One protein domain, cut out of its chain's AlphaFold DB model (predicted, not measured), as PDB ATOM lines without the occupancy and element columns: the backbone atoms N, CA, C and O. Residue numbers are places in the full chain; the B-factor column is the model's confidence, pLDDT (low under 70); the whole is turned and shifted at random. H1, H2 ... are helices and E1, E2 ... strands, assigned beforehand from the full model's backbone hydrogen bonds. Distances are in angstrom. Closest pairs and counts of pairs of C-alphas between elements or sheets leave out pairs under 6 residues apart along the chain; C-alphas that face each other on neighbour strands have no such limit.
ATOM      1  N   ILE A   3     148.743 152.454 114.853       97.25
ATOM      2  CA  ILE A   3     148.627 152.783 116.281       97.25
ATOM      3  C   ILE A   3     147.157 152.831 116.692       97.25
ATOM      4  O   ILE A   3     146.396 153.696 116.258       97.25
ATOM      5  N   VAL A   4     146.782 151.945 117.610       97.25
ATOM      6  CA  VAL A   4     145.461 151.899 118.231       97.25
ATOM      7  C   VAL A   4     145.548 152.558 119.602       97.25
ATOM      8  O   VAL A   4     146.170 152.048 120.536       97.25
ATOM      9  N   LYS A   5     144.900 153.715 119.743       97.38
ATOM     10  CA  LYS A   5     144.781 154.386 121.039       97.38
ATOM     11  C   LYS A   5     143.627 153.774 121.830       97.38
ATOM     12  O   LYS A   5     142.464 153.927 121.448       97.38
ATOM     13  N   ASN A   6     143.947 153.053 122.900       97.31
ATOM     14  CA  ASN A   6     142.970 152.417 123.777       97.31
ATOM     15  C   ASN A   6     143.545 152.293 125.193       97.31
ATOM     16  O   ASN A   6     144.265 151.349 125.524       97.31
ATOM     17  N   THR A   7     143.197 153.247 126.058       97.06
ATOM     18  CA  THR A   7     143.746 153.327 127.421       97.06
ATOM     19  C   THR A   7     143.423 152.099 128.278       97.06
ATOM     20  O   THR A   7     144.242 151.702 129.109       97.06
ATOM     21  N   LYS A   8     142.240 151.493 128.110       96.56
ATOM     22  CA  LYS A   8     141.843 150.309 128.885       96.56
ATOM     23  C   LYS A   8     142.656 149.090 128.459       96.56
ATOM     24  O   LYS A   8     143.273 148.452 129.309       96.56
ATOM     25  N   LEU A   9     142.711 148.822 127.156       96.88
ATOM     26  CA  LEU A   9     143.456 147.695 126.607       96.88
ATOM     27  C   LEU A   9     144.962 147.830 126.861       96.88
ATOM     28  O   LEU A   9     145.597 146.864 127.267       96.88
ATOM     29  N   PHE A  10     145.515 149.041 126.730       97.06
ATOM     30  CA  PHE A  10     146.907 149.323 127.086       97.06
ATOM     31  C   PHE A  10     147.218 148.930 128.540       97.06
ATOM     32  O   PHE A  10     148.226 148.283 128.808       97.06
ATOM     33  N   LYS A  11     146.341 149.277 129.492       95.94
ATOM     34  CA  LYS A  11     146.525 148.918 130.910       95.94
ATOM     35  C   LYS A  11     146.435 147.415 131.165       95.94
ATOM     36  O   LYS A  11     147.121 146.929 132.059       95.94
ATOM     37  N   GLU A  12     145.583 146.698 130.435       96.44
ATOM     38  CA  GLU A  12     145.500 145.234 130.516       96.44
ATOM     39  C   GLU A  12     146.790 144.595 129.983       96.44
ATOM     40  O   GLU A  12     147.427 143.821 130.694       96.44
ATOM     41  N   LEU A  13     147.246 145.021 128.802       96.56
ATOM     42  CA  LEU A  13     148.475 144.527 128.179       96.56
ATOM     43  C   LEU A  13     149.743 144.861 128.970       96.56
ATOM     44  O   LEU A  13     150.684 144.079 128.995       96.56
ATOM     45  N   ARG A  14     149.788 145.998 129.673       94.56
ATOM     46  CA  ARG A  14     150.923 146.321 130.558       94.56
ATOM     47  C   ARG A  14     151.055 145.366 131.744       94.56
ATOM     48  O   ARG A  14     152.136 145.289 132.317       94.56
ATOM     49  N   LYS A  15     149.981 144.669 132.131       94.12
ATOM     50  CA  LYS A  15     150.022 143.649 133.191       94.12
ATOM     51  C   LYS A  15     150.423 142.276 132.654       94.12
ATOM     52  O   LYS A  15     151.089 141.536 133.364       94.12
ATOM     53  N   SER A  16     150.011 141.955 131.431       93.00
ATOM     54  CA  SER A  16     150.350 140.718 130.723       93.00
ATOM     55  C   SER A  16     150.464 141.051 129.228       93.00
ATOM     56  O   SER A  16     149.438 141.230 128.563       93.00
ATOM     57  N   PRO A  17     151.690 141.230 128.698       89.88
ATOM     58  CA  PRO A  17     151.913 141.594 127.301       89.88
ATOM     59  C   PRO A  17     151.795 140.353 126.412       89.88
ATOM     60  O   PRO A  17     152.750 139.924 125.772       89.88
ATOM     61  N   GLU A  18     150.610 139.753 126.406       93.12
ATOM     62  CA  GLU A  18     150.296 138.537 125.666       93.12
ATOM     63  C   GLU A  18     149.281 138.824 124.561       93.12
ATOM     64  O   GLU A  18     148.346 139.610 124.725       93.12
ATOM     65  N   TRP A  19     149.421 138.120 123.438       91.31
ATOM     66  CA  TRP A  19     148.502 138.202 122.301       91.31
ATOM     67  C   TRP A  19     147.047 137.919 122.686       91.31
ATOM     68  O   TRP A  19     146.138 138.619 122.245       91.31
ATOM     69  N   ALA A  20     146.821 136.938 123.565       93.50
ATOM     70  CA  ALA A  20     145.486 136.535 124.006       93.50
ATOM     71  C   ALA A  20     144.694 137.687 124.654       93.50
ATOM     72  O   ALA A  20     143.471 137.743 124.539       93.50
ATOM     73  N   VAL A  21     145.378 138.655 125.275       96.25
ATOM     74  CA  VAL A  21     144.742 139.803 125.938       96.25
ATOM     75  C   VAL A  21     144.006 140.709 124.947       96.25
ATOM     76  O   VAL A  21     143.085 141.417 125.359       96.25
ATOM     77  N   LEU A  22     144.344 140.669 123.654       95.44
ATOM     78  CA  LEU A  22     143.649 141.427 122.609       95.44
ATOM     79  C   LEU A  22     142.215 140.941 122.366       95.44
ATOM     80  O   LEU A  22     141.394 141.705 121.852       95.44
ATOM     81  N   PHE A  23     141.888 139.708 122.754       95.19
ATOM     82  CA  PHE A  23     140.616 139.070 122.435       95.19
ATOM     83  C   PHE A  23     139.711 138.986 123.660       95.19
ATOM     84  O   PHE A  23     140.165 138.855 124.798       95.19
ATOM     85  N   LYS A  24     138.402 139.122 123.436       94.81
ATOM     86  CA  LYS A  24     137.388 139.012 124.499       94.81
ATOM     87  C   LYS A  24     136.833 137.595 124.654       94.81
ATOM     88  O   LYS A  24     136.077 137.350 125.588       94.81
ATOM     89  N   PRO A  36     144.512 145.419 113.626       93.00
ATOM     90  CA  PRO A  36     144.677 144.731 112.358       93.00
ATOM     91  C   PRO A  36     144.963 143.243 112.581       93.00
ATOM     92  O   PRO A  36     145.520 142.828 113.600       93.00
ATOM     93  N   ALA A  37     144.594 142.424 111.598       91.69
ATOM     94  CA  ALA A  37     145.028 141.036 111.550       91.69
ATOM     95  C   ALA A  37     146.495 140.968 111.110       91.69
ATOM     96  O   ALA A  37     146.874 141.616 110.128       91.69
ATOM     97  N   LEU A  38     147.287 140.151 111.802       93.00
ATOM     98  CA  LEU A  38     148.644 139.826 111.376       93.00
ATOM     99  C   LEU A  38     148.584 138.929 110.135       93.00
ATOM    100  O   LEU A  38     147.834 137.952 110.100       93.00
ATOM    101  N   LEU A  39     149.347 139.285 109.110       93.25
ATOM    102  CA  LEU A  39     149.349 138.638 107.804       93.25
ATOM    103  C   LEU A  39     150.302 137.443 107.750       93.25
ATOM    104  O   LEU A  39     149.950 136.431 107.146       93.25
ATOM    105  N   GLY A  40     151.488 137.569 108.351       93.56
ATOM    106  CA  GLY A  40     152.490 136.504 108.466       93.56
ATOM    107  C   GLY A  40     152.443 135.756 109.799       93.56
ATOM    108  O   GLY A  40     153.061 134.705 109.942       93.56
ATOM    109  N   GLY A  41     151.682 136.278 110.764       93.62
ATOM    110  CA  GLY A  41     151.628 135.777 112.135       93.62
ATOM    111  C   GLY A  41     152.426 136.652 113.098       93.62
ATOM    112  O   GLY A  41     153.092 137.605 112.697       93.62
ATOM    113  N   LEU A  42     152.309 136.353 114.391       95.06
ATOM    114  CA  LEU A  42     153.012 137.090 115.437       95.06
ATOM    115  C   LEU A  42     154.470 136.647 115.495       95.06
ATOM    116  O   LEU A  42     154.738 135.484 115.788       95.06
ATOM    117  N   ASP A  43     155.378 137.590 115.260       96.38
ATOM    118  CA  ASP A  43     156.811 137.394 115.460       96.38
ATOM    119  C   ASP A  43     157.159 137.562 116.947       96.38
ATOM    120  O   ASP A  43     157.471 136.599 117.648       96.38
ATOM    121  N   HIS A  44     157.011 138.783 117.468       96.62
ATOM    122  CA  HIS A  44     157.259 139.084 118.876       96.62
ATOM    123  C   HIS A  44     156.421 140.265 119.384       96.62
ATOM    124  O   HIS A  44     155.782 140.996 118.622       96.62
ATOM    125  N   ILE A  45     156.413 140.436 120.710       97.62
ATOM    126  CA  ILE A  45     155.728 141.528 121.407       97.62
ATOM    127  C   ILE A  45     156.774 142.359 122.150       97.62
ATOM    128  O   ILE A  45     157.538 141.822 122.952       97.62
ATOM    129  N   GLU A  46     156.770 143.672 121.936       96.75
ATOM    130  CA  GLU A  46     157.559 144.623 122.721       96.75
ATOM    131  C   GLU A  46     156.637 145.430 123.640       96.75
ATOM    132  O   GLU A  46     155.575 145.894 123.233       96.75
ATOM    133  N   SER A  47     157.038 145.649 124.894       96.00
ATOM    134  CA  SER A  47     156.326 146.550 125.802       96.00
ATOM    135  C   SER A  47     157.280 147.554 126.422       96.00
ATOM    136  O   SER A  47     158.276 147.186 127.042       96.00
ATOM    137  N   ASN A  48     156.928 148.831 126.317       94.19
ATOM    138  CA  ASN A  48     157.648 149.924 126.952       94.19
ATOM    139  C   ASN A  48     156.657 150.961 127.516       94.19
ATOM    140  O   ASN A  48     155.443 150.747 127.555       94.19
ATOM    141  N   GLU A  49     157.166 152.085 128.021       93.06
ATOM    142  CA  GLU A  49     156.326 153.127 128.630       93.06
ATOM    143  C   GLU A  49     155.368 153.798 127.638       93.06
ATOM    144  O   GLU A  49     154.323 154.312 128.041       93.06
ATOM    145  N   LYS A  50     155.709 153.786 126.344       93.94
ATOM    146  CA  LYS A  50     154.934 154.433 125.281       93.94
ATOM    147  C   LYS A  50     153.817 153.539 124.746       93.94
ATOM    148  O   LYS A  50     152.818 154.067 124.261       93.94
ATOM    149  N   GLY A  51     153.964 152.216 124.833       96.81
ATOM    150  CA  GLY A  51     153.030 151.292 124.200       96.81
ATOM    151  C   GLY A  51     153.348 149.816 124.399       96.81
ATOM    152  O   GLY A  51     154.349 149.432 125.007       96.81
ATOM    153  N   VAL A  52     152.453 148.992 123.864       98.00
ATOM    154  CA  VAL A  52     152.654 147.556 123.653       98.00
ATOM    155  C   VAL A  52     152.536 147.312 122.155       98.00
ATOM    156  O   VAL A  52     151.512 147.649 121.565       98.00
ATOM    157  N   TYR A  53     153.587 146.785 121.545       97.81
ATOM    158  CA  TYR A  53     153.759 146.661 120.106       97.81
ATOM    159  C   TYR A  53     153.798 145.190 119.717       97.81
ATOM    160  O   TYR A  53     154.467 144.390 120.366       97.81
ATOM    161  N   PHE A  54     153.064 144.852 118.668       97.81
ATOM    162  CA  PHE A  54     152.951 143.517 118.107       97.81
ATOM    163  C   PHE A  54     153.565 143.551 116.721       97.81
ATOM    164  O   PHE A  54     153.113 144.323 115.869       97.81
ATOM    165  N   PHE A  55     154.592 142.735 116.521       97.06
ATOM    166  CA  PHE A  55     155.319 142.682 115.267       97.06
ATOM    167  C   PHE A  55     154.838 141.512 114.418       97.06
ATOM    168  O   PHE A  55     154.707 140.383 114.897       97.06
ATOM    169  N   ASP A  56     154.536 141.814 113.163       96.62
ATOM    170  CA  ASP A  56     154.170 140.840 112.147       96.62
ATOM    171  C   ASP A  56     155.441 140.261 111.522       96.62
ATOM    172  O   ASP A  56     156.356 141.008 111.176       96.62
ATOM    173  N   VAL A  57     155.476 138.944 111.316       96.00
ATOM    174  CA  VAL A  57     156.519 138.297 110.492       96.00
ATOM    175  C   VAL A  57     156.525 138.883 109.072       96.00
ATOM    176  O   VAL A  57     157.556 138.944 108.399       96.00
ATOM    177  N   GLY A  58     155.354 139.325 108.626       94.75
ATOM    178  CA  GLY A  58     155.083 139.796 107.288       94.75
ATOM    179  C   GLY A  58     154.803 138.653 106.317       94.75
ATOM    180  O   GLY A  58     155.079 137.481 106.569       94.75
ATOM    181  N   THR A  59     154.221 138.996 105.172       95.81
ATOM    182  CA  THR A  59     153.966 138.042 104.086       95.81
ATOM    183  C   THR A  59     154.452 138.610 102.762       95.81
ATOM    184  O   THR A  59     154.180 139.769 102.449       95.81
ATOM    185  N   ASP A  60     155.123 137.788 101.953       95.81
ATOM    186  CA  ASP A  60     155.409 138.129 100.558       95.81
ATOM    187  C   ASP A  60     154.133 137.976  99.726       95.81
ATOM    188  O   ASP A  60     153.456 136.943  99.785       95.81
ATOM    189  N   ARG A  61     153.791 139.010  98.954       92.50
ATOM    190  CA  ARG A  61     152.839 138.895  97.848       92.50
ATOM    191  C   ARG A  61     153.411 139.587  96.619       92.50
ATOM    192  O   ARG A  61     153.338 140.806  96.490       92.50
ATOM    193  N   GLY A  62     153.949 138.790  95.700       93.25
ATOM    194  CA  GLY A  62     154.462 139.280  94.420       93.25
ATOM    195  C   GLY A  62     155.782 140.044  94.538       93.25
ATOM    196  O   GLY A  62     155.987 140.999  93.795       93.25
ATOM    197  N   GLY A  63     156.657 139.653  95.471       93.31
ATOM    198  CA  GLY A  63     157.957 140.289  95.708       93.31
ATOM    199  C   GLY A  63     157.900 141.504  96.638       93.31
ATOM    200  O   GLY A  63     158.908 142.186  96.819       93.31
ATOM    201  N   HIS A  64     156.738 141.783  97.233       92.69
ATOM    202  CA  HIS A  64     156.546 142.833  98.228       92.69
ATOM    203  C   HIS A  64     156.207 142.216  99.583       92.69
ATOM    204  O   HIS A  64     155.288 141.402  99.678       92.69
ATOM    205  N   ILE A  65     156.921 142.632 100.632       93.06
ATOM    206  CA  ILE A  65     156.631 142.234 102.011       93.06
ATOM    207  C   ILE A  65     155.569 143.168 102.588       93.06
ATOM    208  O   ILE A  65     155.757 144.384 102.640       93.06
ATOM    209  N   TYR A  66     154.460 142.583 103.026       93.19
ATOM    210  CA  TYR A  66     153.386 143.276 103.725       93.19
ATOM    211  C   TYR A  66     153.526 143.041 105.222       93.19
ATOM    212  O   TYR A  66     153.559 141.891 105.651       93.19
ATOM    213  N   ASP A  67     153.570 144.126 105.990       94.50
ATOM    214  CA  ASP A  67     153.762 144.139 107.438       94.50
ATOM    215  C   ASP A  67     152.589 144.873 108.111       94.50
ATOM    216  O   ASP A  67     152.410 146.081 107.922       94.50
ATOM    217  N   ASN A  68     151.802 144.136 108.901       95.69
ATOM    218  CA  ASN A  68     150.680 144.663 109.677       95.69
ATOM    219  C   ASN A  68     151.022 144.864 111.165       95.69
ATOM    220  O   ASN A  68     150.124 144.863 112.008       95.69
ATOM    221  N   SER A  69     152.297 145.084 111.498       97.12
ATOM    222  CA  SER A  69     152.725 145.433 112.855       97.12
ATOM    223  C   SER A  69     151.938 146.627 113.398       97.12
ATOM    224  O   SER A  69     151.714 147.629 112.699       97.12
ATOM    225  N   PHE A  70     151.557 146.562 114.672       97.62
ATOM    226  CA  PHE A  70     150.738 147.591 115.310       97.62
ATOM    227  C   PHE A  70     151.090 147.810 116.780       97.62
ATOM    228  O   PHE A  70     151.632 146.939 117.452       97.62
ATOM    229  N   GLY A  71     150.751 148.989 117.295       97.75
ATOM    230  CA  GLY A  71     150.924 149.356 118.697       97.75
ATOM    231  C   GLY A  71     149.606 149.689 119.383       97.75
ATOM    232  O   GLY A  71     148.781 150.417 118.834       97.75
ATOM    233  N   ILE A  72     149.435 149.216 120.615       98.06
ATOM    234  CA  ILE A  72     148.400 149.673 121.542       98.06
ATOM    235  C   ILE A  72     149.017 150.703 122.482       98.06
ATOM    236  O   ILE A  72     149.955 150.405 123.226       98.06
ATOM    237  N   VAL A  73     148.470 151.916 122.475       97.88
ATOM    238  CA  VAL A  73     148.957 153.027 123.300       97.88
ATOM    239  C   VAL A  73     147.825 153.644 124.112       97.88
ATOM    240  O   VAL A  73     146.638 153.440 123.839       97.88
ATOM    241  N   ARG A  74     148.192 154.421 125.130       95.88
ATOM    242  CA  ARG A  74     147.247 155.269 125.859       95.88
ATOM    243  C   ARG A  74     146.750 156.406 124.950       95.88
ATOM    244  O   ARG A  74     147.512 156.906 124.126       95.88
TER     245      ARG A  74
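Overview. This is residues 3 to 24 and 36 to 74 of the 75 residues of an uncharacterized protein of Clostridia bacterium (UniProt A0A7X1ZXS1). A small twisted sheet of four strands has the short helix H1 packed near one end, and H2 touches H1; from the opposite end a long loop, residues 57 to 69, reaches away and lengthens the outline. The printed part has 61 residues, with two named helices and four named strands in the order E1, H1, H2, E2, E3, E4; under half of its residues are in them, and the class is mixed, helices and strands. The mixed sheet runs E1, E4, E3, E2. The whole is elongated, 38 by 20 by 17 A, and only just compact, close to loose, with a radius of gyration of the C-alphas of 12.2 A.

Along the chain. E2 is residues 42 to 47, 14.4 A long; E3 is 52 to 56, 13.4 A. E4, residues 70 to 73, ends with C-alpha 73 at (148.957, 153.027, 123.300). E1, residues 3 to 5, begins with C-alpha 3 at (148.627, 152.783, 116.281). H1 is residues 7 to 13, 10.0 A; H2 is 19 to 22.

Arrangement. E2, E3 and E4 form a meander, each strand the antiparallel neighbour of the one before: N 46 and O 53 are 2.9 A apart, N 54 and O 70 2.8 A. The edge strand E1 is parallel to E4, with N 4 and O 71 at 2.8 A. H1 is on the sheet at a height of 6.1 A, over none of the strands, but only just: two of its C-alphas fall on E4. The closest C-alphas of H1 and E4, Phe 10 and Val 73, are 5.7 A apart. H1 and H2 touch, closest at the C-alphas of Leu 13 and Val 21, 6.4 A. H2 only grazes the sheet. In H1 every O i to N i+4 pair is within hydrogen-bond range; H2 is too short for one.

Size, cuts and confidence. The C-alphas farthest apart, Lys 15 and Gly 62, are 39.3 A apart. Residues 25 to 35 are not printed; C-alphas 24 and 36 are 15.3 A apart across the cut. The link E3 to E4 is long, and in it residues 59 to 60 pair antiparallel with 65 to 66. No printed residue has a pLDDT under 70.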